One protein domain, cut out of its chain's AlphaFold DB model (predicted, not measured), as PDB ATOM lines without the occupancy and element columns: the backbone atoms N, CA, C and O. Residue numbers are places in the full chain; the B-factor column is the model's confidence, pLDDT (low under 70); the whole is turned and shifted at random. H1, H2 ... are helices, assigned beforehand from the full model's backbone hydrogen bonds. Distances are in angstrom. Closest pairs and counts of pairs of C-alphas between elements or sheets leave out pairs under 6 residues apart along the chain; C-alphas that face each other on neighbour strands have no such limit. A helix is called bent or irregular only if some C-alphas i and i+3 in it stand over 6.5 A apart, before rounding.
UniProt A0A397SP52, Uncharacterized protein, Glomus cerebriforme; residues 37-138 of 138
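What this domain is: This is residues 37 to 138 of the 138 residues of an uncharacterized protein of Glomus cerebriforme (UniProt A0A397SP52). Three helices, H3, H4 and H5, pack on one another as a core, with H2 on H3 and H1 set off at one side, near H2 and H3 by few contacts. The end of the long H5, with residues 131 to 138, sticks out. The printed part has 102 residues with five named helices, H1 to H5 in chain order, and no named strand; the class is all helix. It is compact, with a radius of gyration of the C-alphas of 13.7 A, and flat, spanning 39 by 37 by 20 A.

How they stand to each other: H1, residues 37 to 50, is close to but not clearly touching H2, residues 55 to 64; their closest C-alphas, of Phe 48 and Ser 55, are 6.9 A apart, and their lines stand about perpendicular at 85 degrees. H3, residues 68 to 82, is the hub, touching three helices. H2 and H3 form a hairpin, opposite ways at 35.3 degrees, only just a steep tilt; the closest C-alphas, of Met 62 and Lys 68, are 5.8 A apart. H3 and H4, residues 92 to 107, form another hairpin at a shallow tilt of 22 degrees, the closest C-alphas, of Gly 77 and Ser 95, 3.8 A apart. H5, residues 114 to 136, touches H3, the same way at a shallow tilt of 31 degrees; the closest C-alphas, of Trp 71 and Gln 116, are 4.8 A apart. H4 touches H5 with residues 96 to 103 alone, closest at the C-alphas of Tyr 99 and Ser 123, 4.9 A. H1 is apart from H4 and H5. In H1, H2 and H5 every O i to N i+4 pair is within hydrogen-bond range; in H3 8 of 11 are, in H4 8 of 12.

Where its parts are: H1 begins at C-alpha 37 (-13.033, 22.096, 219.457) and is 20.2 A long; H2 is 14.3 A. H3, 18.7 A, is irregular: C-alphas 71 and 74 are 7.9 A apart. H4, 23.5 A, has a kink of 26 degrees near residue 100. H5, 33.3 A, ends at C-alpha 136 (-22.881, 32.375, 224.410).

The domain as a whole: The C-alphas farthest apart, of Glu 52 and Leu 138, are 40.7 A apart. The printed part has no cut, and no link is long. Mean pLDDT of the printed part is 88.3; residues 86 to 89, 107 to 109 and 136 to 138 are under 70.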
ATOM      1  N   GLU A  37     -13.961  22.390 218.354       87.50
ATOM      2  CA  GLU A  37     -13.033  22.096 219.457       87.50
ATOM      3  C   GLU A  37     -12.219  20.821 219.356       87.50
ATOM      4  O   GLU A  37     -11.218  20.676 218.654       87.50
ATOM      5  N   ASN A  38     -12.749  19.880 220.120       89.00
ATOM      6  CA  ASN A  38     -12.213  18.558 220.309       89.00
ATOM      7  C   ASN A  38     -12.112  17.818 218.975       89.00
ATOM      8  O   ASN A  38     -11.121  17.147 218.754       89.00
ATOM      9  N   ILE A  39     -13.069  17.994 218.051       91.06
ATOM     10  CA  ILE A  39     -13.017  17.335 216.736       91.06
ATOM     11  C   ILE A  39     -11.762  17.754 215.957       91.06
ATOM     12  O   ILE A  39     -11.078  16.900 215.397       91.06
ATOM     13  N   LEU A  40     -11.451  19.052 215.909       94.12
ATOM     14  CA  LEU A  40     -10.280  19.560 215.195       94.12
ATOM     15  C   LEU A  40      -8.979  19.214 215.923       94.12
ATOM     16  O   LEU A  40      -8.015  18.827 215.268       94.12
ATOM     17  N   ILE A  41      -8.951  19.316 217.256       93.38
ATOM     18  CA  ILE A  41      -7.776  18.957 218.065       93.38
ATOM     19  C   ILE A  41      -7.446  17.468 217.905       93.38
ATOM     20  O   ILE A  41      -6.303  17.130 217.598       93.38
ATOM     21  N   ASP A  42      -8.438  16.591 218.068       92.75
ATOM     22  CA  ASP A  42      -8.273  15.143 217.927       92.75
ATOM     23  C   ASP A  42      -7.830  14.798 216.500       92.75
ATOM     24  O   ASP A  42      -6.869  14.054 216.310       92.75
ATOM     25  N   TRP A  43      -8.442  15.429 215.490       95.38
ATOM     26  CA  TRP A  43      -8.039  15.231 214.101       95.38
ATOM     27  C   TRP A  43      -6.584  15.637 213.836       95.38
ATOM     28  O   TRP A  43      -5.871  14.901 213.156       95.38
ATOM     29  N   ILE A  44      -6.121  16.782 214.357       95.56
ATOM     30  CA  ILE A  44      -4.724  17.209 214.187       95.56
ATOM     31  C   ILE A  44      -3.775  16.198 214.838       95.56
ATOM     32  O   ILE A  44      -2.775  15.820 214.223       95.56
ATOM     33  N   LYS A  45      -4.089  15.743 216.058       92.94
ATOM     34  CA  LYS A  45      -3.275  14.752 216.776       92.94
ATOM     35  C   LYS A  45      -3.163  13.455 215.979       92.94
ATOM     36  O   LYS A  45      -2.049  13.000 215.721       92.94
ATOM     37  N   ASP A  46      -4.287  12.920 215.509       94.94
ATOM     38  CA  ASP A  46      -4.315  11.709 214.686       94.94
ATOM     39  C   ASP A  46      -3.555  11.897 213.366       94.94
ATOM     40  O   ASP A  46      -2.761  11.041 212.970       94.94
ATOM     41  N   TYR A  47      -3.748  13.039 212.695       95.56
ATOM     42  CA  TYR A  47      -3.066  13.358 211.442       95.56
ATOM     43  C   TYR A  47      -1.542  13.359 211.616       95.56
ATOM     44  O   TYR A  47      -0.827  12.783 210.793       95.56
ATOM     45  N   PHE A  48      -1.029  13.952 212.695       94.44
ATOM     46  CA  PHE A  48       0.407  13.982 212.973       94.44
ATOM     47  C   PHE A  48       0.971  12.634 213.407       94.44
ATOM     48  O   PHE A  48       2.057  12.283 212.947       94.44
ATOM     49  N   ILE A  49       0.231  11.846 214.191       93.69
ATOM     50  CA  ILE A  49       0.625  10.472 214.538       93.69
ATOM     51  C   ILE A  49       0.764   9.621 213.270       93.69
ATOM     52  O   ILE A  49       1.798   8.993 213.063       93.69
ATOM     53  N   ILE A  50      -0.237   9.647 212.381       94.69
ATOM     54  CA  ILE A  50      -0.242   8.864 211.130       94.69
ATOM     55  C   ILE A  50       0.896   9.283 210.195       94.69
ATOM     56  O   ILE A  50       1.431   8.462 209.451       94.69
ATOM     57  N   LYS A  51       1.245  10.570 210.190       93.44
ATOM     58  CA  LYS A  51       2.319  11.120 209.356       93.44
ATOM     59  C   LYS A  51       3.691  11.077 210.026       93.44
ATOM     60  O   LYS A  51       4.641  11.569 209.425       93.44
ATOM     61  N   GLU A  52       3.785  10.517 211.234       93.38
ATOM     62  CA  GLU A  52       5.010  10.457 212.041       93.38
ATOM     63  C   GLU A  52       5.668  11.842 212.212       93.38
ATOM     64  O   GLU A  52       6.888  12.000 212.154       93.38
ATOM     65  N   LYS A  53       4.846  12.883 212.397       92.31
ATOM     66  CA  LYS A  53       5.293  14.268 212.586       92.31
ATOM     67  C   LYS A  53       5.065  14.723 214.024       92.31
ATOM     68  O   LYS A  53       4.098  14.351 214.678       92.31
ATOM     69  N   ASN A  54       5.966  15.571 214.506       91.69
ATOM     70  CA  ASN A  54       5.880  16.178 215.829       91.69
ATOM     71  C   ASN A  54       5.194  17.554 215.738       91.69
ATOM     72  O   ASN A  54       5.614  18.387 214.935       91.69
ATOM     73  N   SER A  55       4.169  17.804 216.560       91.50
ATOM     74  CA  SER A  55       3.377  19.045 216.532       91.50
ATOM     75  C   SER A  55       4.213  20.308 216.762       91.50
ATOM     76  O   SER A  55       4.044  21.271 216.016       91.50
ATOM     77  N   LEU A  56       5.156  20.292 217.711       91.25
ATOM     78  CA  LEU A  56       6.074  21.410 217.964       91.25
ATOM     79  C   LEU A  56       6.949  21.700 216.737       91.25
ATOM     80  O   LEU A  56       7.111  22.855 216.345       91.25
ATOM     81  N   MET A  57       7.474  20.658 216.087       91.88
ATOM     82  CA  MET A  57       8.254  20.829 214.858       91.88
ATOM     83  C   MET A  57       7.395  21.419 213.730       91.88
ATOM     84  O   MET A  57       7.856  22.307 213.019       91.88
ATOM     85  N   ILE A  58       6.137  20.984 213.582       94.62
ATOM     86  CA  ILE A  58       5.216  21.551 212.583       94.62
ATOM     87  C   ILE A  58       4.898  23.021 212.876       94.62
ATOM     88  O   ILE A  58       4.912  23.833 211.951       94.62
ATOM     89  N   LEU A  59       4.665  23.385 214.140       94.75
ATOM     90  CA  LEU A  59       4.456  24.779 214.532       94.75
ATOM     91  C   LEU A  59       5.669  25.640 214.165       94.75
ATOM     92  O   LEU A  59       5.517  26.641 213.468       94.75
ATOM     93  N   GLN A  60       6.877  25.205 214.532       93.94
ATOM     94  CA  GLN A  60       8.118  25.909 214.194       93.94
ATOM     95  C   GLN A  60       8.318  26.051 212.682       93.94
ATOM     96  O   GLN A  60       8.774  27.097 212.216       93.94
ATOM     97  N   LEU A  61       7.977  25.023 211.898       95.81
ATOM     98  CA  LEU A  61       8.035  25.094 210.439       95.81
ATOM     99  C   LEU A  61       7.075  26.161 209.896       95.81
ATOM    100  O   LEU A  61       7.483  26.970 209.068       95.81
ATOM    101  N   MET A  62       5.833  26.215 210.390       96.38
ATOM    102  CA  MET A  62       4.867  27.244 209.987       96.38
ATOM    103  C   MET A  62       5.313  28.656 210.393       96.38
ATOM    104  O   MET A  62       5.167  29.589 209.607       96.38
ATOM    105  N   GLU A  63       5.871  28.830 211.594       94.94
ATOM    106  CA  GLU A  63       6.309  30.136 212.105       94.94
ATOM    107  C   GLU A  63       7.538  30.704 211.390       94.94
ATOM    108  O   GLU A  63       7.664  31.926 211.267       94.94
ATOM    109  N   ASN A  64       8.429  29.830 210.922       95.31
ATOM    110  CA  ASN A  64       9.645  30.212 210.206       95.31
ATOM    111  C   ASN A  64       9.449  30.310 208.687       95.31
ATOM    112  O   ASN A  64      10.352  30.758 207.982       95.31
ATOM    113  N   HIS A  65       8.284  29.907 208.175       94.94
ATOM    114  CA  HIS A  65       7.980  29.944 206.750       94.94
ATOM    115  C   HIS A  65       7.868  31.387 206.222       94.94
ATOM    116  O   HIS A  65       7.263  32.250 206.862       94.94
ATOM    117  N   GLU A  66       8.382  31.657 205.018       93.00
ATOM    118  CA  GLU A  66       8.350  32.999 204.403       93.00
ATOM    119  C   GLU A  66       6.913  33.534 204.260       93.00
ATOM    120  O   GLU A  66       6.607  34.669 204.614       93.00
ATOM    121  N   GLU A  67       5.991  32.668 203.837       93.62
ATOM    122  CA  GLU A  67       4.557  32.961 203.707       93.62
ATOM    123  C   GLU A  67       3.747  32.722 204.997       93.62
ATOM    124  O   GLU A  67       2.528  32.554 204.918       93.62
ATOM    125  N   LYS A  68       4.367  32.680 206.192       95.12
ATOM    126  CA  LYS A  68       3.666  32.347 207.455       95.12
ATOM    127  C   LYS A  68       2.366  33.126 207.644       95.12
ATOM    128  O   LYS A  68       1.340  32.558 208.001       95.12
ATOM    129  N   GLU A  69       2.378  34.423 207.346       93.56
ATOM    130  CA  GLU A  69       1.220  35.285 207.560       93.56
ATOM    131  C   GLU A  69       0.123  35.038 206.523       93.56
ATOM    132  O   GLU A  69      -1.063  35.139 206.835       93.56
ATOM    133  N   ASN A  70       0.513  34.691 205.295       93.12
ATOM    134  CA  ASN A  70      -0.405  34.517 204.181       93.12
ATOM    135  C   ASN A  70      -1.005  33.114 204.145       93.12
ATOM    136  O   ASN A  70      -2.190  32.987 203.848       93.12
ATOM    137  N   TRP A  71      -0.221  32.070 204.425       95.75
ATOM    138  CA  TRP A  71      -0.644  30.673 204.266       95.75
ATOM    139  C   TRP A  71      -0.984  29.991 205.588       95.75
ATOM    140  O   TRP A  71      -1.867  29.140 205.601       95.75
ATOM    141  N   PHE A  72      -0.321  30.353 206.689       97.50
ATOM    142  CA  PHE A  72      -0.367  29.543 207.911       97.50
ATOM    143  C   PHE A  72      -0.848  30.282 209.154       97.50
ATOM    144  O   PHE A  72      -1.071  29.638 210.172       97.50
ATOM    145  N   SER A  73      -1.066  31.598 209.096       96.75
ATOM    146  CA  SER A  73      -1.461  32.390 210.266       96.75
ATOM    147  C   SER A  73      -2.689  31.826 210.976       96.75
ATOM    148  O   SER A  73      -2.677  31.738 212.196       96.75
ATOM    149  N   SER A  74      -3.705  31.344 210.255       96.88
ATOM    150  CA  SER A  74      -4.875  30.732 210.895       96.88
ATOM    151  C   SER A  74      -4.544  29.451 211.668       96.88
ATOM    152  O   SER A  74      -5.013  29.269 212.785       96.88
ATOM    153  N   LEU A  75      -3.688  28.588 211.120       97.25
ATOM    154  CA  LEU A  75      -3.251  27.362 211.784       97.25
ATOM    155  C   LEU A  75      -2.349  27.671 212.976       97.25
ATOM    156  O   LEU A  75      -2.538  27.100 214.043       97.25
ATOM    157  N   ILE A  76      -1.416  28.613 212.825       96.25
ATOM    158  CA  ILE A  76      -0.558  29.073 213.921       96.25
ATOM    159  C   ILE A  76      -1.429  29.604 215.067       96.25
ATOM    160  O   ILE A  76      -1.242  29.206 216.214       96.25
ATOM    161  N   GLY A  77      -2.428  30.437 214.761       95.25
ATOM    162  CA  GLY A  77      -3.383  30.918 215.757       95.25
ATOM    163  C   GLY A  77      -4.117  29.777 216.463       95.25
ATOM    164  O   GLY A  77      -4.206  29.785 217.687       95.25
ATOM    165  N   PHE A  78      -4.546  28.756 215.718       95.12
ATOM    166  CA  PHE A  78      -5.222  27.585 216.276       95.12
ATOM    167  C   PHE A  78      -4.333  26.810 217.261       95.12
ATOM    168  O   PHE A  78      -4.799  26.406 218.324       95.12
ATOM    169  N   PHE A  79      -3.040  26.658 216.961       94.31
ATOM    170  CA  PHE A  79      -2.083  26.036 217.884       94.31
ATOM    171  C   PHE A  79      -1.943  26.844 219.177       94.31
ATOM    172  O   PHE A  79      -2.024  26.268 220.258       94.31
ATOM    173  N   TYR A  80      -1.813  28.171 219.073       92.50
ATOM    174  CA  TYR A  80      -1.733  29.064 220.234       92.50
ATOM    175  C   TYR A  80      -3.016  29.107 221.070       92.50
ATOM    176  O   TYR A  80      -2.958  29.405 222.258       92.50
ATOM    177  N   GLU A  81      -4.181  28.851 220.480       92.12
ATOM    178  CA  GLU A  81      -5.442  28.844 221.225       92.12
ATOM    179  C   GLU A  81      -5.659  27.547 222.010       92.12
ATOM    180  O   GLU A  81      -6.207  27.591 223.111       92.12
ATOM    181  N   PHE A  82      -5.229  26.410 221.452       90.19
ATOM    182  CA  PHE A  82      -5.586  25.077 221.948       90.19
ATOM    183  C   PHE A  82      -4.419  24.242 222.483       90.19
ATOM    184  O   PHE A  82      -4.637  23.082 222.823       90.19
ATOM    185  N   ASP A  83      -3.213  24.813 222.562       84.56
ATOM    186  CA  ASP A  83      -2.007  24.177 223.119       84.56
ATOM    187  C   ASP A  83      -1.767  22.767 222.551       84.56
ATOM    188  O   ASP A  83      -1.598  21.774 223.258       84.56
ATOM    189  N   ILE A  84      -1.820  22.660 221.221       82.06
ATOM    190  CA  ILE A  84      -1.738  21.380 220.492       82.06
ATOM    191  C   ILE A  84      -0.391  20.683 220.705       82.06
ATOM    192  O   ILE A  84      -0.280  19.461 220.575       82.06
ATOM    193  N   ASP A  85       0.642  21.461 220.998       70.62
ATOM    194  CA  ASP A  85       2.000  21.017 221.251       70.62
ATOM    195  C   ASP A  85       2.300  20.737 222.733       70.62
ATOM    196  O   ASP A  85       3.432  20.361 223.027       70.62
ATOM    197  N   ASP A  86       1.302  20.836 223.625       65.00
ATOM    198  CA  ASP A  86       1.391  20.497 225.060       65.00
ATOM    199  C   ASP A  86       2.563  21.217 225.764       65.00
ATOM    200  O   ASP A  86       3.207  20.702 226.681       65.00
ATOM    201  N   ASN A  87       2.877  22.424 225.281       66.62
ATOM    202  CA  ASN A  87       4.001  23.234 225.744       66.62
ATOM    203  C   ASN A  87       3.550  24.377 226.669       66.62
ATOM    204  O   ASN A  87       4.374  25.213 227.050       66.62
ATOM    205  N   ASN A  88       2.272  24.413 227.070       62.31
ATOM    206  CA  ASN A  88       1.651  25.491 227.842       62.31
ATOM    207  C   ASN A  88       1.776  26.865 227.162       62.31
ATOM    208  O   ASN A  88       1.947  27.883 227.838       62.31
ATOM    209  N   ILE A  89       1.683  26.921 225.829       67.00
ATOM    210  CA  ILE A  89       1.792  28.174 225.060       67.00
ATOM    211  C   ILE A  89       0.405  28.739 224.726       67.00
ATOM    212  O   ILE A  89       0.216  29.425 223.722       67.00
ATOM    213  N   MET A  90      -0.594  28.462 225.569       81.56
ATOM    214  CA  MET A  90      -1.942  28.976 225.360       81.56
ATOM    215  C   MET A  90      -1.960  30.507 225.493       81.56
ATOM    216  O   MET A  90      -1.866  31.055 226.593       81.56
ATOM    217  N   ASP A  91      -2.127  31.205 224.372       87.19
ATOM    218  CA  ASP A  91      -2.226  32.662 224.306       87.19
ATOM    219  C   ASP A  91      -3.351  33.068 223.347       87.19
ATOM    220  O   ASP A  91      -3.169  33.224 222.137       87.19
ATOM    221  N   LYS A  92      -4.542  33.271 223.922       86.25
ATOM    222  CA  LYS A  92      -5.749  33.681 223.186       86.25
ATOM    223  C   LYS A  92      -5.607  35.031 222.478       86.25
ATOM    224  O   LYS A  92      -6.255  35.257 221.461       86.25
ATOM    225  N   ASN A  93      -4.795  35.949 223.005       90.19
ATOM    226  CA  ASN A  93      -4.591  37.244 222.352       90.19
ATOM    227  C   ASN A  93      -3.707  37.071 221.117       90.19
ATOM    228  O   ASN A  93      -3.970  37.650 220.060       90.19
ATOM    229  N   LYS A  94      -2.674  36.235 221.235       90.94
ATOM    230  CA  LYS A  94      -1.817  35.861 220.114       90.94
ATOM    231  C   LYS A  94      -2.594  35.090 219.048       90.94
ATOM    232  O   LYS A  94      -2.438  35.416 217.872       90.94
ATOM    233  N   SER A  95      -3.474  34.158 219.431       93.00
ATOM    234  CA  SER A  95      -4.326  33.444 218.470       93.00
ATOM    235  C   SER A  95      -5.234  34.394 217.689       93.00
ATOM    236  O   SER A  95      -5.237  34.368 216.456       93.00
ATOM    237  N   LEU A  96      -5.916  35.309 218.387       94.25
ATOM    238  CA  LEU A  96      -6.790  36.303 217.768       94.25
ATOM    239  C   LEU A  96      -6.028  37.189 216.773       94.25
ATOM    240  O   LEU A  96      -6.490  37.402 215.649       94.25
ATOM    241  N   ASN A  97      -4.840  37.664 217.157       94.81
ATOM    242  CA  ASN A  97      -3.981  38.449 216.270       94.81
ATOM    243  C   ASN A  97      -3.646  37.675 214.991       94.81
ATOM    244  O   ASN A  97      -3.763  38.217 213.891       94.81
ATOM    245  N   PHE A  98      -3.293  36.396 215.114       95.81
ATOM    246  CA  PHE A  98      -3.005  35.539 213.970       95.81
ATOM    247  C   PHE A  98      -4.211  35.327 213.052       95.81
ATOM    248  O   PHE A  98      -4.070  35.419 211.830       95.81
ATOM    249  N   TYR A  99      -5.409  35.122 213.600       95.44
ATOM    250  CA  TYR A  99      -6.606  35.002 212.768       95.44
ATOM    251  C   TYR A  99      -6.887  36.279 211.972       95.44
ATOM    252  O   TYR A  99      -7.238  36.199 210.791       95.44
ATOM    253  N   LEU A 100      -6.699  37.447 212.593       94.62
ATOM    254  CA  LEU A 100      -6.899  38.752 211.963       94.62
ATOM    255  C   LEU A 100      -5.841  39.072 210.895       94.62
ATOM    256  O   LEU A 100      -6.179  39.723 209.902       94.62
ATOM    257  N   LEU A 101      -4.594  38.606 211.056       93.00
ATOM    258  CA  LEU A 101      -3.507  38.840 210.092       93.00
ATOM    259  C   LEU A 101      -3.872  38.370 208.681       93.00
ATOM    260  O   LEU A 101      -3.710  39.137 207.732       93.00
ATOM    261  N   SER A 102      -4.431  37.165 208.520       86.25
ATOM    262  CA  SER A 102      -4.761  36.655 207.179       86.25
ATOM    263  C   SER A 102      -5.817  37.509 206.458       86.25
ATOM    264  O   SER A 102      -5.755  37.693 205.242       86.25
ATOM    265  N   ILE A 103      -6.768  38.076 207.211       86.94
ATOM    266  CA  ILE A 103      -7.855  38.906 206.679       86.94
ATOM    267  C   ILE A 103      -7.350  40.309 206.349       86.94
ATOM    268  O   ILE A 103      -7.717  40.870 205.315       86.94
ATOM    269  N   ASN A 104      -6.522  40.890 207.216       86.81
ATOM    270  CA  ASN A 104      -5.986  42.230 207.002       86.81
ATOM    271  C   ASN A 104      -4.969  42.248 205.856       86.81
ATOM    272  O   ASN A 104      -5.044  43.137 205.013       86.81
ATOM    273  N   ASN A 105      -4.131  41.216 205.731       78.94
ATOM    274  CA  ASN A 105      -3.180  41.090 204.624       78.94
ATOM    275  C   ASN A 105      -3.863  40.971 203.247       78.94
ATOM    276  O   ASN A 105      -3.234  41.259 202.229       78.94
ATOM    277  N   TYR A 106      -5.144  40.584 203.198       73.12
ATOM    278  CA  TYR A 106      -5.944  40.559 201.971       73.12
ATOM    279  C   TYR A 106      -6.499  41.931 201.560       73.12
ATOM    280  O   TYR A 106      -6.637  42.186 200.367       73.12
ATOM    281  N   LYS A 107      -6.826  42.823 202.505       68.00
ATOM    282  CA  LYS A 107      -7.518  44.090 202.183       68.00
ATOM    283  C   LYS A 107      -6.730  44.973 201.211       68.00
ATOM    284  O   LYS A 107      -7.343  45.649 200.390       68.00
ATOM    285  N   ASP A 108      -5.403  44.885 201.252       65.06
ATOM    286  CA  ASP A 108      -4.502  45.744 200.480       65.06
ATOM    287  C   ASP A 108      -3.769  45.014 199.339       65.06
ATOM    288  O   ASP A 108      -3.000  45.631 198.598       65.06
ATOM    289  N   LYS A 109      -3.975  43.698 199.169       66.56
ATOM    290  CA  LYS A 109      -3.233  42.877 198.197       66.56
ATOM    291  C   LYS A 109      -4.145  41.954 197.398       66.56
ATOM    292  O   LYS A 109      -5.088  41.355 197.906       66.56
ATOM    293  N   LYS A 110      -3.811  41.784 196.118       75.81
ATOM    294  CA  LYS A 110      -4.438  40.767 195.269       75.81
ATOM    295  C   LYS A 110      -4.158  39.374 195.854       75.81
ATOM    296  O   LYS A 110      -3.074  39.126 196.374       75.81
ATOM    297  N   LEU A 111      -5.143  38.481 195.768       80.06
ATOM    298  CA  LEU A 111      -4.969  37.061 196.081       80.06
ATOM    299  C   LEU A 111      -3.888  36.474 195.169       80.06
ATOM    300  O   LEU A 111      -4.050  36.479 193.947       80.06
ATOM    301  N   ASN A 112      -2.815  35.968 195.772       80.75
ATOM    302  CA  ASN A 112      -1.634  35.508 195.042       80.75
ATOM    303  C   ASN A 112      -1.489  33.980 195.030       80.75
ATOM    304  O   ASN A 112      -0.735  33.453 194.216       80.75
ATOM    305  N   SER A 113      -2.212  33.245 195.886       90.31
ATOM    306  CA  SER A 113      -2.176  31.777 195.892       90.31
ATOM    307  C   SER A 113      -3.473  31.139 196.404       90.31
ATOM    308  O   SER A 113      -4.252  31.749 197.139       90.31
ATOM    309  N   MET A 114      -3.690  29.867 196.047       94.62
ATOM    310  CA  MET A 114      -4.777  29.059 196.614       94.62
ATOM    311  C   MET A 114      -4.606  28.866 198.129       94.62
ATOM    312  O   MET A 114      -5.591  28.895 198.857       94.62
ATOM    313  N   TYR A 115      -3.371  28.717 198.617       95.75
ATOM    314  CA  TYR A 115      -3.076  28.556 200.045       95.75
ATOM    315  C   TYR A 115      -3.487  29.787 200.856       95.75
ATOM    316  O   TYR A 115      -4.089  29.653 201.917       95.75
ATOM    317  N   GLN A 116      -3.276  30.983 200.304       94.25
ATOM    318  CA  GLN A 116      -3.755  32.222 200.908       94.25
ATOM    319  C   GLN A 116      -5.286  32.252 201.005       94.25
ATOM    320  O   GLN A 116      -5.834  32.621 202.042       94.25
ATOM    321  N   LEU A 117      -5.993  31.817 199.955       94.44
ATOM    322  CA  LEU A 117      -7.456  31.725 199.982       94.44
ATOM    323  C   LEU A 117      -7.947  30.751 201.063       94.44
ATOM    324  O   LEU A 117      -8.862  31.088 201.812       94.44
ATOM    325  N   LEU A 118      -7.331  29.569 201.156       96.69
ATOM    326  CA  LEU A 118      -7.660  28.573 202.178       96.69
ATOM    327  C   LEU A 118      -7.465  29.145 203.583       96.69
ATOM    328  O   LEU A 118      -8.379  29.071 204.402       96.69
ATOM    329  N   ASN A 119      -6.325  29.792 203.830       96.75
ATOM    330  CA  ASN A 119      -6.011  30.416 205.110       96.75
ATOM    331  C   ASN A 119      -7.022  31.514 205.493       96.75
ATOM    332  O   ASN A 119      -7.444  31.585 206.642       96.75
ATOM    333  N   ILE A 120      -7.484  32.327 204.533       94.88
ATOM    334  CA  ILE A 120      -8.527  33.341 204.775       94.88
ATOM    335  C   ILE A 120      -9.858  32.690 205.167       94.88
ATOM    336  O   ILE A 120     -10.540  33.180 206.070       94.88
ATOM    337  N   ILE A 121     -10.259  31.608 204.489       95.12
ATOM    338  CA  ILE A 121     -11.513  30.909 204.807       95.12
ATOM    339  C   ILE A 121     -11.429  30.286 206.202       95.12
ATOM    340  O   ILE A 121     -12.350  30.469 207.000       95.12
ATOM    341  N   ILE A 122     -10.312  29.624 206.513       96.56
ATOM    342  CA  ILE A 122     -10.053  29.062 207.840       96.56
ATOM    343  C   ILE A 122     -10.091  30.168 208.901       96.56
ATOM    344  O   ILE A 122     -10.841  30.039 209.863       96.56
ATOM    345  N   SER A 123      -9.385  31.290 208.713       95.56
ATOM    346  CA  SER A 123      -9.423  32.407 209.672       95.56
ATOM    347  C   SER A 123     -10.829  32.938 209.905       95.56
ATOM    348  O   SER A 123     -11.198  33.185 211.045       95.56
ATOM    349  N   LYS A 124     -11.632  33.128 208.849       94.31
ATOM    350  CA  LYS A 124     -13.016  33.607 208.999       94.31
ATOM    351  C   LYS A 124     -13.869  32.631 209.805       94.31
ATOM    352  O   LYS A 124     -14.693  33.074 210.599       94.31
ATOM    353  N   TYR A 125     -13.669  31.333 209.597       93.56
ATOM    354  CA  TYR A 125     -14.344  30.292 210.363       93.56
ATOM    355  C   TYR A 125     -13.898  30.282 211.832       93.56
ATOM    356  O   TYR A 125     -14.737  30.270 212.726       93.56
ATOM    357  N   LEU A 126     -12.593  30.353 212.101       93.31
ATOM    358  CA  LEU A 126     -12.069  30.377 213.471       93.31
ATOM    359  C   LEU A 126     -12.459  31.661 214.215       93.31
ATOM    360  O   LEU A 126     -12.834  31.593 215.377       93.31
ATOM    361  N   LEU A 127     -12.481  32.817 213.545       93.25
ATOM    362  CA  LEU A 127     -12.970  34.076 214.120       93.25
ATOM    363  C   LEU A 127     -14.461  34.040 214.437       93.25
ATOM    364  O   LEU A 127     -14.870  34.524 215.490       93.25
ATOM    365  N   SER A 128     -15.286  33.502 213.534       90.62
ATOM    366  CA  SER A 128     -16.722  33.386 213.809       90.62
ATOM    367  C   SER A 128     -16.965  32.483 215.013       90.62
ATOM    368  O   SER A 128     -17.812  32.788 215.847       90.62
ATOM    369  N   PHE A 129     -16.168  31.425 215.140       86.50
ATOM    370  CA  PHE A 129     -16.205  30.520 216.270       86.50
ATOM    371  C   PHE A 129     -15.705  31.164 217.578       86.50
ATOM    372  O   PHE A 129     -16.388  31.061 218.596       86.50
ATOM    373  N   TYR A 130     -14.585  31.892 217.542       87.44
ATOM    374  CA  TYR A 130     -14.046  32.655 218.674       87.44
ATOM    375  C   TYR A 130     -15.104  33.608 219.253       87.44
ATOM    376  O   TYR A 130     -15.461  33.512 220.425       87.44
ATOM    377  N   TYR A 131     -15.715  34.450 218.409       86.75
ATOM    378  CA  TYR A 131     -16.751  35.382 218.863       86.75
ATOM    379  C   TYR A 131     -18.066  34.695 219.254       86.75
ATOM    380  O   TYR A 131     -18.761  35.167 220.151       86.75
ATOM    381  N   TYR A 132     -18.431  33.580 218.613       82.75
ATOM    382  CA  TYR A 132     -19.608  32.800 219.006       82.75
ATOM    383  C   TYR A 132     -19.500  32.313 220.455       82.75
ATOM    384  O   TYR A 132     -20.478  32.377 221.204       82.75
ATOM    385  N   LYS A 133     -18.307  31.866 220.865       76.81
ATOM    386  CA  LYS A 133     -18.040  31.477 222.251       76.81
ATOM    387  C   LYS A 133     -18.166  32.650 223.207       76.81
ATOM    388  O   LYS A 133     -18.814  32.494 224.239       76.81
ATOM    389  N   ASP A 134     -17.614  33.808 222.859       72.69
ATOM    390  CA  ASP A 134     -17.720  35.012 223.691       72.69
ATOM    391  C   ASP A 134     -19.182  35.443 223.894       72.69
ATOM    392  O   ASP A 134     -19.555  35.860 224.984       72.69
ATOM    393  N   ILE A 135     -20.042  35.284 222.880       75.44
ATOM    394  CA  ILE A 135     -21.461  35.674 222.958       75.44
ATOM    395  C   ILE A 135     -22.296  34.706 223.810       75.44
ATOM    396  O   ILE A 135     -23.185  35.150 224.528       75.44
ATOM    397  N   ILE A 136     -22.064  33.394 223.714       66.00
ATOM    398  CA  ILE A 136     -22.881  32.375 224.410       66.00
ATOM    399  C   ILE A 136     -22.341  32.033 225.804       66.00
ATOM    400  O   ILE A 136     -23.045  31.414 226.598       66.00
ATOM    401  N   SER A 137     -21.103  32.422 226.114       58.50
ATOM    402  CA  SER A 137     -20.532  32.284 227.461       58.50
ATOM    403  C   SER A 137     -20.906  33.422 228.427       58.50
ATOM    404  O   SER A 137     -20.470  33.387 229.578       58.50
ATOM    405  N   LEU A 138     -21.728  34.381 227.977       45.34
ATOM    406  CA  LEU A 138     -22.436  35.397 228.775       45.34
ATOM    407  C   LEU A 138     -23.754  34.845 229.338       45.34
ATOM    408  O   LEU A 138     -24.047  35.151 230.515       45.34
TER     409      LEU A 138